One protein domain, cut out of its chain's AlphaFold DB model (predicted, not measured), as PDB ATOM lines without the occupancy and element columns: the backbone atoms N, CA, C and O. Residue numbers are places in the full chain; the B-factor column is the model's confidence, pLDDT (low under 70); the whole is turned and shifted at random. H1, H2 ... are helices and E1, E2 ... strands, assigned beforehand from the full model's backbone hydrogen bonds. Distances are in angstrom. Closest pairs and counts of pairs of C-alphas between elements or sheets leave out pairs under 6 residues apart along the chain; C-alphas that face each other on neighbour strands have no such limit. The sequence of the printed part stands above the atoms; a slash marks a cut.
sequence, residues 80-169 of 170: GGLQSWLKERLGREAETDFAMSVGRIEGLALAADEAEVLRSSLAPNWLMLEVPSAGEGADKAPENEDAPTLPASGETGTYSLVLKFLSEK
ATOM      1  N   GLY A  80      28.216   8.563 192.011       95.50
ATOM      2  CA  GLY A  80      28.299   9.594 193.053       95.50
ATOM      3  C   GLY A  80      29.727   9.846 193.528       95.50
ATOM      4  O   GLY A  80      30.136  10.986 193.704       95.50
ATOM      5  N   GLY A  81      30.549   8.806 193.660       95.38
ATOM      6  CA  GLY A  81      31.940   9.041 194.020       95.38
ATOM      7  C   GLY A  81      32.798   9.564 192.858       95.38
ATOM      8  O   GLY A  81      33.849  10.136 193.121       95.38
ATOM      9  N   LEU A  82      32.401   9.372 191.587       96.94
ATOM     10  CA  LEU A  82      33.052  10.058 190.462       96.94
ATOM     11  C   LEU A  82      32.711  11.541 190.480       96.94
ATOM     12  O   LEU A  82      33.607  12.347 190.300       96.94
ATOM     13  N   GLN A  83      31.465  11.903 190.785       97.00
ATOM     14  CA  GLN A  83      31.091  13.295 191.027       97.00
ATOM     15  C   GLN A  83      31.934  13.919 192.141       97.00
ATOM     16  O   GLN A  83      32.495  14.993 191.944       97.00
ATOM     17  N   SER A  84      32.080  13.241 193.287       97.88
ATOM     18  CA  SER A  84      32.951  13.729 194.362       97.88
ATOM     19  C   SER A  84      34.398  13.877 193.893       97.88
ATOM     20  O   SER A  84      35.021  14.896 194.155       97.88
ATOM     21  N   TRP A  85      34.929  12.898 193.161       98.31
ATOM     22  CA  TRP A  85      36.298  12.964 192.654       98.31
ATOM     23  C   TRP A  85      36.498  14.104 191.646       98.31
ATOM     24  O   TRP A  85      37.476  14.834 191.751       98.31
ATOM     25  N   LEU A  86      35.562  14.304 190.713       98.12
ATOM     26  CA  LEU A  86      35.590  15.392 189.727       98.12
ATOM     27  C   LEU A  86      35.559  16.760 190.411       98.12
ATOM     28  O   LEU A  86      36.315  17.654 190.032       98.12
ATOM     29  N   LYS A  87      34.749  16.904 191.462       97.88
ATOM     30  CA  LYS A  87      34.717  18.114 192.281       97.88
ATOM     31  C   LYS A  87      36.047  18.358 192.988       97.88
ATOM     32  O   LYS A  87      36.582  19.459 192.918       97.88
ATOM     33  N   GLU A  88      36.587  17.351 193.668       97.88
ATOM     34  CA  GLU A  88      37.806  17.530 194.460       97.88
ATOM     35  C   GLU A  88      39.062  17.679 193.589       97.88
ATOM     36  O   GLU A  88      39.916  18.495 193.906       97.88
ATOM     37  N   ARG A  89      39.174  16.951 192.471       97.56
ATOM     38  CA  ARG A  89      40.355  17.001 191.594       97.56
ATOM     39  C   ARG A  89      40.313  18.143 190.584       97.56
ATOM     40  O   ARG A  89      41.343  18.759 190.337       97.56
ATOM     41  N   LEU A  90      39.157  18.365 189.956       96.62
ATOM     42  CA  LEU A  90      39.014  19.238 188.781       96.62
ATOM     43  C   LEU A  90      38.093  20.438 189.035       96.62
ATOM     44  O   LEU A  90      37.922  21.278 188.155       96.62
ATOM     45  N   GLY A  91      37.471  20.527 190.215       96.50
ATOM     46  CA  GLY A  91      36.552  21.615 190.542       96.50
ATOM     47  C   GLY A  91      35.267  21.617 189.711       96.50
ATOM     48  O   GLY A  91      34.673  22.676 189.563       96.50
ATOM     49  N   ARG A  92      34.858  20.470 189.145       96.50
ATOM     50  CA  ARG A  92      33.642  20.348 188.320       96.50
ATOM     51  C   ARG A  92      32.452  19.890 189.162       96.50
ATOM     52  O   ARG A  92      32.556  18.911 189.905       96.50
ATOM     53  N   GLU A  93      31.312  20.549 189.009       95.44
ATOM     54  CA  GLU A  93      30.072  20.267 189.728       95.44
ATOM     55  C   GLU A  93      28.969  19.752 188.794       95.44
ATOM     56  O   GLU A  93      28.770  20.228 187.676       95.44
ATOM     57  N   ALA A  94      28.217  18.762 189.279       93.81
ATOM     58  CA  ALA A  94      27.059  18.241 188.563       93.81
ATOM     59  C   ALA A  94      25.983  19.321 188.389       93.81
ATOM     60  O   ALA A  94      25.844  20.207 189.233       93.81
ATOM     61  N   GLU A  95      25.215  19.225 187.307       92.75
ATOM     62  CA  GLU A  95      24.169  20.173 186.891       92.75
ATOM     63  C   GLU A  95      24.678  21.590 186.555       92.75
ATOM     64  O   GLU A  95      23.893  22.444 186.152       92.75
ATOM     65  N   THR A  96      25.985  21.838 186.687       92.75
ATOM     66  CA  THR A  96      26.648  23.090 186.287       92.75
ATOM     67  C   THR A  96      27.635  22.831 185.156       92.75
ATOM     68  O   THR A  96      27.529  23.444 184.097       92.75
ATOM     69  N   ASP A  97      28.550  21.883 185.358       95.38
ATOM     70  CA  ASP A  97      29.616  21.558 184.407       95.38
ATOM     71  C   ASP A  97      29.345  20.279 183.606       95.38
ATOM     72  O   ASP A  97      29.992  20.034 182.593       95.38
ATOM     73  N   PHE A  98      28.436  19.425 184.081       96.31
ATOM     74  CA  PHE A  98      28.070  18.164 183.438       96.31
ATOM     75  C   PHE A  98      26.718  17.654 183.944       96.31
ATOM     76  O   PHE A  98      26.297  17.972 185.057       96.31
ATOM     77  N   ALA A  99      26.065  16.806 183.155       95.81
ATOM     78  CA  ALA A  99      24.839  16.117 183.545       95.81
ATOM     79  C   ALA A  99      25.147  14.728 184.120       95.81
ATOM     80  O   ALA A  99      26.059  14.032 183.655       95.81
ATOM     81  N   MET A 100      24.369  14.303 185.116       94.25
ATOM     82  CA  MET A 100      24.516  12.990 185.743       94.25
ATOM     83  C   MET A 100      23.261  12.137 185.637       94.25
ATOM     84  O   MET A 100      22.146  12.577 185.894       94.25
ATOM     85  N   SER A 101      23.465  10.849 185.381       91.94
ATOM     86  CA  SER A 101      22.435   9.827 185.524       91.94
ATOM     87  C   SER A 101      23.029   8.526 186.070       91.94
ATOM     88  O   SER A 101      24.224   8.417 186.366       91.94
ATOM     89  N   VAL A 102      22.189   7.516 186.299       88.75
ATOM     90  CA  VAL A 102      22.642   6.249 186.880       88.75
ATOM     91  C   VAL A 102      23.625   5.560 185.931       88.75
ATOM     92  O   VAL A 102      23.242   5.049 184.887       88.75
ATOM     93  N   GLY A 103      24.901   5.525 186.327       92.38
ATOM     94  CA  GLY A 103      25.978   4.882 185.579       92.38
ATOM     95  C   GLY A 103      26.491   5.694 184.390       92.38
ATOM     96  O   GLY A 103      27.200   5.128 183.557       92.38
ATOM     97  N   ARG A 104      26.157   6.990 184.303       94.81
ATOM     98  CA  ARG A 104      26.562   7.846 183.188       94.81
ATOM     99  C   ARG A 104      26.769   9.307 183.615       94.81
ATOM    100  O   ARG A 104      26.034   9.835 184.447       94.81
ATOM    101  N   ILE A 105      27.811   9.927 183.069       96.00
ATOM    102  CA  ILE A 105      28.160  11.348 183.218       96.00
ATOM    103  C   ILE A 105      28.363  11.905 181.810       96.00
ATOM    104  O   ILE A 105      29.058  11.278 181.012       96.00
ATOM    105  N   GLU A 106      27.763  13.047 181.491       95.31
ATOM    106  CA  GLU A 106      27.739  13.603 180.132       95.31
ATOM    107  C   GLU A 106      28.063  15.085 180.097       95.31
ATOM    108  O   GLU A 106      27.736  15.823 181.023       95.31
ATOM    109  N   GLY A 107      28.639  15.527 178.976       94.75
ATOM    110  CA  GLY A 107      28.932  16.939 178.749       94.75
ATOM    111  C   GLY A 107      30.139  17.438 179.538       94.75
ATOM    112  O   GLY A 107      30.272  18.637 179.738       94.75
ATOM    113  N   LEU A 108      31.013  16.536 179.994       96.00
ATOM    114  CA  LEU A 108      32.171  16.904 180.794       96.00
ATOM    115  C   LEU A 108      33.246  17.524 179.893       96.00
ATOM    116  O   LEU A 108      33.915  16.815 179.140       96.00
ATOM    117  N   ALA A 109      33.412  18.840 179.980       95.12
ATOM    118  CA  ALA A 109      34.460  19.567 179.272       95.12
ATOM    119  C   ALA A 109      35.802  19.440 180.015       95.12
ATOM    120  O   ALA A 109      35.908  19.842 181.179       95.12
ATOM    121  N   LEU A 110      36.818  18.879 179.351       95.44
ATOM    122  CA  LEU A 110      38.149  18.638 179.923       95.44
ATOM    123  C   LEU A 110      39.253  19.097 178.977       95.44
ATOM    124  O   LEU A 110      39.209  18.808 177.779       95.44
ATOM    125  N   ALA A 111      40.276  19.745 179.533       94.31
ATOM    126  CA  ALA A 111      41.540  19.926 178.829       94.31
ATOM    127  C   ALA A 111      42.237  18.568 178.613       94.31
ATOM    128  O   ALA A 111      41.964  17.594 179.319       94.31
ATOM    129  N   ALA A 112      43.155  18.496 177.647       91.00
ATOM    130  CA  ALA A 112      43.856  17.254 177.314       91.00
ATOM    131  C   ALA A 112      44.585  16.626 178.522       91.00
ATOM    132  O   ALA A 112      44.529  15.411 178.714       91.00
ATOM    133  N   ASP A 113      45.223  17.434 179.373       93.62
ATOM    134  CA  ASP A 113      45.887  16.945 180.585       93.62
ATOM    135  C   ASP A 113      44.881  16.453 181.639       93.62
ATOM    136  O   ASP A 113      45.062  15.371 182.200       93.62
ATOM    137  N   GLU A 114      43.778  17.177 181.854       95.69
ATOM    138  CA  GLU A 114      42.700  16.758 182.758       95.69
ATOM    139  C   GLU A 114      42.073  15.431 182.302       95.69
ATOM    140  O   GLU A 114      41.796  14.550 183.124       95.69
ATOM    141  N   ALA A 115      41.883  15.266 180.989       95.69
ATOM    142  CA  ALA A 115      41.352  14.053 180.389       95.69
ATOM    143  C   ALA A 115      42.272  12.847 180.629       95.69
ATOM    144  O   ALA A 115      41.793  11.772 180.998       95.69
ATOM    145  N   GLU A 116      43.589  13.025 180.506       94.75
ATOM    146  CA  GLU A 116      44.568  11.975 180.799       94.75
ATOM    147  C   GLU A 116      44.649  11.641 182.297       94.75
ATOM    148  O   GLU A 116      44.715  10.463 182.676       94.75
ATOM    149  N   VAL A 117      44.557  12.642 183.180       95.31
ATOM    150  CA  VAL A 117      44.470  12.398 184.630       95.31
ATOM    151  C   VAL A 117      43.207  11.606 184.973       95.31
ATOM    152  O   VAL A 117      43.281  10.619 185.711       95.31
ATOM    153  N   LEU A 118      42.050  11.975 184.424       97.19
ATOM    154  CA  LEU A 118      40.808  11.236 184.641       97.19
ATOM    155  C   LEU A 118      40.917   9.804 184.095       97.19
ATOM    156  O   LEU A 118      40.663   8.846 184.828       97.19
ATOM    157  N   ARG A 119      41.369   9.634 182.849       95.56
ATOM    158  CA  ARG A 119      41.515   8.326 182.191       95.56
ATOM    159  C   ARG A 119      42.442   7.385 182.960       95.56
ATOM    160  O   ARG A 119      42.110   6.210 183.138       95.56
ATOM    161  N   SER A 120      43.575   7.887 183.450       95.12
ATOM    162  CA  SER A 120      44.528   7.106 184.250       95.12
ATOM    163  C   SER A 120      43.994   6.748 185.647       95.12
ATOM    164  O   SER A 120      44.293   5.659 186.155       95.12
ATOM    165  N   SER A 121      43.139   7.603 186.223       96.88
ATOM    166  CA  SER A 121      42.539   7.418 187.554       96.88
ATOM    167  C   SER A 121      41.322   6.489 187.566       96.88
ATOM    168  O   SER A 121      41.045   5.850 188.587       96.88
ATOM    169  N   LEU A 122      40.596   6.383 186.449       96.75
ATOM    170  CA  LEU A 122      39.336   5.644 186.352       96.75
ATOM    171  C   LEU A 122      39.474   4.141 186.624       96.75
ATOM    172  O   LEU A 122      40.361   3.434 186.123       96.75
ATOM    173  N   ALA A 123      38.506   3.613 187.370       95.81
ATOM    174  CA  ALA A 123      38.346   2.184 187.560       95.81
ATOM    175  C   ALA A 123      38.051   1.468 186.228       95.81
ATOM    176  O   ALA A 123      37.437   2.030 185.318       95.81
ATOM    177  N   PRO A 124      38.473   0.199 186.080       92.38
ATOM    178  CA  PRO A 124      38.377  -0.526 184.813       92.38
ATOM    179  C   PRO A 124      36.943  -0.801 184.345       92.38
ATOM    180  O   PRO A 124      36.768  -1.207 183.199       92.38
ATOM    181  N   ASN A 125      35.934  -0.612 185.198       89.69
ATOM    182  CA  ASN A 125      34.517  -0.787 184.876       89.69
ATOM    183  C   ASN A 125      33.871   0.444 184.214       89.69
ATOM    184  O   ASN A 125      32.688   0.385 183.888       89.69
ATOM    185  N   TRP A 126      34.623   1.525 184.006       95.25
ATOM    186  CA  TRP A 126      34.159   2.729 183.319       95.25
ATOM    187  C   TRP A 126      34.846   2.900 181.965       95.25
ATOM    188  O   TRP A 126      35.990   2.482 181.765       95.25
ATOM    189  N   LEU A 127      34.115   3.497 181.033       94.19
ATOM    190  CA  LEU A 127      34.588   3.961 179.739       94.19
ATOM    191  C   LEU A 127      34.531   5.479 179.725       94.19
ATOM    192  O   LEU A 127      33.569   6.061 180.216       94.19
ATOM    193  N   MET A 128      35.557   6.092 179.149       95.00
ATOM    194  CA  MET A 128      35.593   7.516 178.855       95.00
ATOM    195  C   MET A 128      35.565   7.667 177.339       95.00
ATOM    196  O   MET A 128      36.501   7.234 176.664       95.00
ATOM    197  N   LEU A 129      34.476   8.234 176.832       94.12
ATOM    198  CA  LEU A 129      34.205   8.439 175.416       94.12
ATOM    199  C   LEU A 129      34.318   9.928 175.114       94.12
ATOM    200  O   LEU A 129      33.774  10.743 175.855       94.12
ATOM    201  N   GLU A 130      35.019  10.276 174.047       93.12
ATOM    202  CA  GLU A 130      35.019  11.640 173.529       93.12
ATOM    203  C   GLU A 130      33.796  11.834 172.635       93.12
ATOM    204  O   GLU A 130      33.483  10.985 171.796       93.12
ATOM    205  N   VAL A 131      33.067  12.921 172.863       89.38
ATOM    206  CA  VAL A 131      31.922  13.312 172.049       89.38
ATOM    207  C   VAL A 131      32.460  14.198 170.932       89.38
ATOM    208  O   VAL A 131      32.963  15.283 171.230       89.38
ATOM    209  N   PRO A 132      32.363  13.774 169.658       76.69
ATOM    210  CA  PRO A 132      32.801  14.609 168.554       76.69
ATOM    211  C   PRO A 132      31.983  15.898 168.562       76.69
ATOM    212  O   PRO A 132      30.747  15.871 168.540       76.69
ATOM    213  N   SER A 133      32.673  17.034 168.613       62.09
ATOM    214  CA  SER A 133      32.040  18.339 168.466       62.09
ATOM    215  C   SER A 133      31.304  18.365 167.127       62.09
ATOM    216  O   SER A 133      31.882  18.036 166.089       62.09
ATOM    217  N   ALA A 134      30.019  18.728 167.138       50.47
ATOM    218  CA  ALA A 134      29.218  18.897 165.928       50.47
ATOM    219  C   ALA A 134      29.802  20.052 165.088       50.47
ATOM    220  O   ALA A 134      29.397  21.204 165.214       50.47
ATOM    221  N   GLY A 135      30.821  19.740 164.292       47.53
ATOM    222  CA  GLY A 135      31.666  20.693 163.576       47.53
ATOM    223  C   GLY A 135      32.716  20.020 162.687       47.53
ATOM    224  O   GLY A 135      33.065  20.578 161.653       47.53
ATOM    225  N   GLU A 136      33.125  18.785 162.985       46.94
ATOM    226  CA  GLU A 136      33.942  17.954 162.085       46.94
ATOM    227  C   GLU A 136      33.067  16.923 161.364       46.94
ATOM    228  O   GLU A 136      33.082  15.726 161.635       46.94
ATOM    229  N   GLY A 137      32.218  17.410 160.459       42.34
ATOM    230  CA  GLY A 137      31.311  16.549 159.695       42.34
ATOM    231  C   GLY A 137      30.661  17.205 158.481       42.34
ATOM    232  O   GLY A 137      29.665  16.690 157.979       42.34
ATOM    233  N   ALA A 138      31.191  18.333 158.002       45.06
ATOM    234  CA  ALA A 138      30.756  18.932 156.749       45.06
ATOM    235  C   ALA A 138      31.969  19.201 155.849       45.06
ATOM    236  O   ALA A 138      32.721  20.145 156.061       45.06
ATOM    237  N   ASP A 139      32.080  18.350 154.831       42.19
ATOM    238  CA  ASP A 139      32.893  18.496 153.621       42.19
ATOM    239  C   ASP A 139      34.398  18.200 153.726       42.19
ATOM    240  O   ASP A 139      35.225  19.104 153.691       42.19
ATOM    241  N   LYS A 140      34.760  16.907 153.724       36.25
ATOM    242  CA  LYS A 140      35.845  16.403 152.862       36.25
ATOM    243  C   LYS A 140      35.541  14.989 152.355       36.25
ATOM    244  O   LYS A 140      35.225  14.086 153.124       36.25
ATOM    245  N   ALA A 141      35.625  14.835 151.035       33.12
ATOM    246  CA  ALA A 141      35.636  13.567 150.308       33.12
ATOM    247  C   ALA A 141      36.821  12.669 150.750       33.12
ATOM    248  O   ALA A 141      37.763  13.174 151.364       33.12
ATOM    249  N   PRO A 142      36.787  11.349 150.478       43.22
ATOM    250  CA  PRO A 142      37.568  10.373 151.227       43.22
ATOM    251  C   PRO A 142      39.004  10.275 150.708       43.22
ATOM    252  O   PRO A 142      39.215   9.883 149.564       43.22
ATOM    253  N   GLU A 143      39.987  10.527 151.570       37.28
ATOM    254  CA  GLU A 143      41.354  10.027 151.392       37.28
ATOM    255  C   GLU A 143      41.894   9.518 152.739       37.28
ATOM    256  O   GLU A 143      42.168  10.296 153.642       37.28
ATOM    257  N   ASN A 144      41.975   8.187 152.820       42.78
ATOM    258  CA  ASN A 144      42.889   7.319 153.574       42.78
ATOM    259  C   ASN A 144      43.219   7.549 155.070       42.78
ATOM    260  O   ASN A 144      43.749   8.572 155.478       42.78
ATOM    261  N   GLU A 145      43.074   6.422 155.786       44.84
ATOM    262  CA  GLU A 145      43.906   5.887 156.884       44.84
ATOM    263  C   GLU A 145      43.893   6.534 158.287       44.84
ATOM    264  O   GLU A 145      44.396   7.622 158.525       44.84
ATOM    265  N   ASP A 146      43.387   5.720 159.228       49.12
ATOM    266  CA  ASP A 146      44.026   5.323 160.497       49.12
ATOM    267  C   ASP A 146      44.441   6.415 161.509       49.12
ATOM    268  O   ASP A 146      45.543   6.952 161.457       49.12
ATOM    269  N   ALA A 147      43.559   6.674 162.488       40.19
ATOM    270  CA  ALA A 147      43.828   6.761 163.939       40.19
ATOM    271  C   ALA A 147      42.715   7.566 164.651       40.19
ATOM    272  O   ALA A 147      42.191   8.521 164.080       40.19
ATOM    273  N   PRO A 148      42.349   7.246 165.908       45.94
ATOM    274  CA  PRO A 148      41.584   8.176 166.732       45.94
ATOM    275  C   PRO A 148      42.465   9.391 167.061       45.94
ATOM    276  O   PRO A 148      43.452   9.275 167.790       45.94
ATOM    277  N   THR A 149      42.126  10.547 166.493       48.72
ATOM    278  CA  THR A 149      42.796  11.827 166.746       48.72
ATOM    279  C   THR A 149      42.522  12.265 168.183       48.72
ATOM    280  O   THR A 149      41.387  12.569 168.531       48.72
ATOM    281  N   LEU A 150      43.557  12.271 169.025       50.44
ATOM    282  CA  LEU A 150      43.525  12.962 170.317       50.44
ATOM    283  C   LEU A 150      43.486  14.482 170.064       50.44
ATOM    284  O   LEU A 150      44.199  14.938 169.164       50.44
ATOM    285  N   PRO A 151      42.731  15.269 170.849       49.09
ATOM    286  CA  PRO A 151      42.709  16.723 170.709       49.09
ATOM    287  C   PRO A 151      44.108  17.323 170.920       49.09
ATOM    288  O   PRO A 151      44.892  16.843 171.748       49.09
ATOM    289  N   ALA A 152      44.442  18.368 170.156       48.84
ATOM    290  CA  ALA A 152      45.750  19.010 170.233       48.84
ATOM    291  C   ALA A 152      45.947  19.699 171.596       48.84
ATOM    292  O   ALA A 152      44.995  20.121 172.253       48.84
ATOM    293  N   SER A 153      47.201  19.835 172.046       42.06
ATOM    294  CA  SER A 153      47.525  20.495 173.318       42.06
ATOM    295  C   SER A 153      46.968  21.926 173.361       42.06
ATOM    296  O   SER A 153      47.485  22.817 172.691       42.06
ATOM    297  N   GLY A 154      45.920  22.131 174.165       56.31
ATOM    298  CA  GLY A 154      45.198  23.399 174.319       56.31
ATOM    299  C   GLY A 154      43.710  23.331 173.957       56.31
ATOM    300  O   GLY A 154      42.978  24.261 174.286       56.31
ATOM    301  N   GLU A 155      43.251  22.248 173.327       73.06
ATOM    302  CA  GLU A 155      41.840  22.052 172.990       73.06
ATOM    303  C   GLU A 155      41.095  21.319 174.111       73.06
ATOM    304  O   GLU A 155      41.528  20.282 174.619       73.06
ATOM    305  N   THR A 156      39.961  21.892 174.515       86.25
ATOM    306  CA  THR A 156      39.037  21.283 175.472       86.25
ATOM    307  C   THR A 156      38.111  20.333 174.721       86.25
ATOM    308  O   THR A 156      37.315  20.772 173.891       86.25
ATOM    309  N   GLY A 157      38.196  19.041 175.032       91.56
ATOM    310  CA  GLY A 157      37.280  18.026 174.512       91.56
ATOM    311  C   GLY A 157      36.031  17.907 175.384       91.56
ATOM    312  O   GLY A 157      36.066  18.193 176.585       91.56
ATOM    313  N   THR A 158      34.922  17.461 174.794       95.19
ATOM    314  CA  THR A 158      33.717  17.084 175.549       95.19
ATOM    315  C   THR A 158      33.691  15.575 175.712       95.19
ATOM    316  O   THR A 158      33.802  14.846 174.734       95.19
ATOM    317  N   TYR A 159      33.518  15.091 176.939       96.00
ATOM    318  CA  TYR A 159      33.587  13.670 177.253       96.00
ATOM    319  C   TYR A 159      32.331  13.166 177.965       96.00
ATOM    320  O   TYR A 159      31.658  13.885 178.709       96.00
ATOM    321  N   SER A 160      32.066  11.878 177.776       95.38
ATOM    322  CA  SER A 160      31.073  11.105 178.512       95.38
ATOM    323  C   SER A 160      31.747   9.957 179.252       95.38
ATOM    324  O   SER A 160      32.567   9.230 178.687       95.38
ATOM    325  N   LEU A 161      31.376   9.757 180.514       95.94
ATOM    326  CA  LEU A 161      31.761   8.578 181.283       95.94
ATOM    327  C   LEU A 161      30.584   7.614 181.334       95.94
ATOM    328  O   LEU A 161      29.491   8.001 181.741       95.94
ATOM    329  N   VAL A 162      30.808   6.357 180.962       94.69
ATOM    330  CA  VAL A 162      29.761   5.330 180.913       94.69
ATOM    331  C   VAL A 162      30.227   4.077 181.640       94.69
ATOM    332  O   VAL A 162      31.334   3.580 181.424       94.69
ATOM    333  N   LEU A 163      29.379   3.542 182.513       92.44
ATOM    334  CA  LEU A 163      29.611   2.249 183.139       92.44
ATOM    335  C   LEU A 163      29.528   1.145 182.070       92.44
ATOM    336  O   LEU A 163      28.511   1.017 181.392       92.44
ATOM    337  N   LYS A 164      30.564   0.306 181.950       89.31
ATOM    338  CA  LYS A 164      30.678  -0.713 180.884       89.31
ATOM    339  C   LYS A 164      29.439  -1.590 180.728       89.31
ATOM    340  O   LYS A 164      28.956  -1.762 179.619       89.31
ATOM    341  N   PHE A 165      28.878  -2.056 181.842       79.69
ATOM    342  CA  PHE A 165      27.703  -2.934 181.845       79.69
ATOM    343  C   PHE A 165      26.428  -2.300 181.263       79.69
ATOM    344  O   PHE A 165      25.477  -3.018 180.967       79.69
ATOM    345  N   LEU A 166      26.378  -0.969 181.143       73.88
ATOM    346  CA  LEU A 166      25.267  -0.256 180.511       73.88
ATOM    347  C   LEU A 166      25.512  -0.024 179.015       73.88
ATOM    348  O   LEU A 166      24.552  -0.005 178.260       73.88
ATOM    349  N   SER A 167      26.774   0.060 178.585       62.00
ATOM    350  CA  SER A 167      27.147   0.251 177.176       62.00
ATOM    351  C   SER A 167      26.925  -0.992 176.304       62.00
ATOM    352  O   SER A 167      26.913  -0.869 175.088       62.00
ATOM    353  N   GLU A 168      26.790  -2.180 176.897       60.22
ATOM    354  CA  GLU A 168      26.557  -3.445 176.172       60.22
ATOM    355  C   GLU A 168      25.063  -3.744 175.934       60.22
ATOM    356  O   GLU A 168      24.724  -4.788 175.379       60.22
ATOM    357  N   LYS A 169      24.157  -2.874 176.401       51.94
ATOM    358  CA  LYS A 169      22.698  -3.064 176.309       51.94
ATOM    359  C   LYS A 169      21.991  -2.140 175.311       51.94
ATOM    360  O   LYS A 169      20.768  -2.236 175.206       51.94
TER     361      LYS A 169
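AT A GLANCE: This is residues 80 to 169 of the 170 residues of an uncharacterized protein of Paenibacillus chitinolyticus (UniProt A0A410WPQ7). A small, strongly twisted sheet of four strands is covered on one face by two helices, H1 and H2, while a long loop between E3 and E4 sticks out with residues 134 to 149. The short H3 follows at one end of E4. The 90 printed residues hold three named helices and four named strands, ordered H1 E1 E2 H2 E3 E4 H3; the sheet, E1 E2 E4 E3, is antiparallel and the class mixed. The whole is only just compact, close to loose, with a radius of gyration of the C-alphas of 14.5 A and spans of 44 by 33 by 23 A.

HOW THE PARTS SIT: Look first at inner strands E2, residues 104 to 110, and E4, residues 157 to 163: N 108 and O 159, 3.0 A apart, are within hydrogen-bond range. Edge strand E1, residues 99 to 101, forms a hairpin with E2, with N 99 and O 106 at 2.9 A. Edge strand E3, residues 126 to 131, forms a hairpin with E4, with N 129 and O 160 at 2.8 A. H1, residues 80 to 90, is over E2 at a height over the sheet of 10.4 A. H2, residues 112 to 121, is on the same face over E4 at 9.3 A; two of its C-alphas fall on E2, only just too few to be over it. These form two layers, helices on one face of a sheet. H1 and H2 are close but not clearly touching, C-alphas of Leu 90 and Glu 114 being closest at 7.5 A, at a steep tilt of 43 degrees, opposite ways. E2, H2 and E3 make a split strand-helix-strand unit, two same-way strands with E4 between them, its crossover right-handed. H3, residues 164 to 167, only grazes the sheet. In H1 and H2 every O i to N i+4 pair is within hydrogen-bond range; H3 is too short for one.

IN THESE COORDINATES: Find C-alpha 80 at (28.299, 9.594, 193.053), where H1 begins its 15.0 A. E1 spans 7.0 A, E2 16.2 A, H2 14.3 A, E3 15.6 A. E4 runs 19.5 A to C-alpha 163 at (29.611, 2.249, 183.139), and H3 spans 5.2 A.

THE WHOLE: The C-alphas of Glu 88 and Ala 141 are farthest apart, at 44.4 A. The printed part has no cut; the E3 to E4 link, 25 residues, is long. Look for pLDDT under 70 at residues 133 to 154 and 167 to 169.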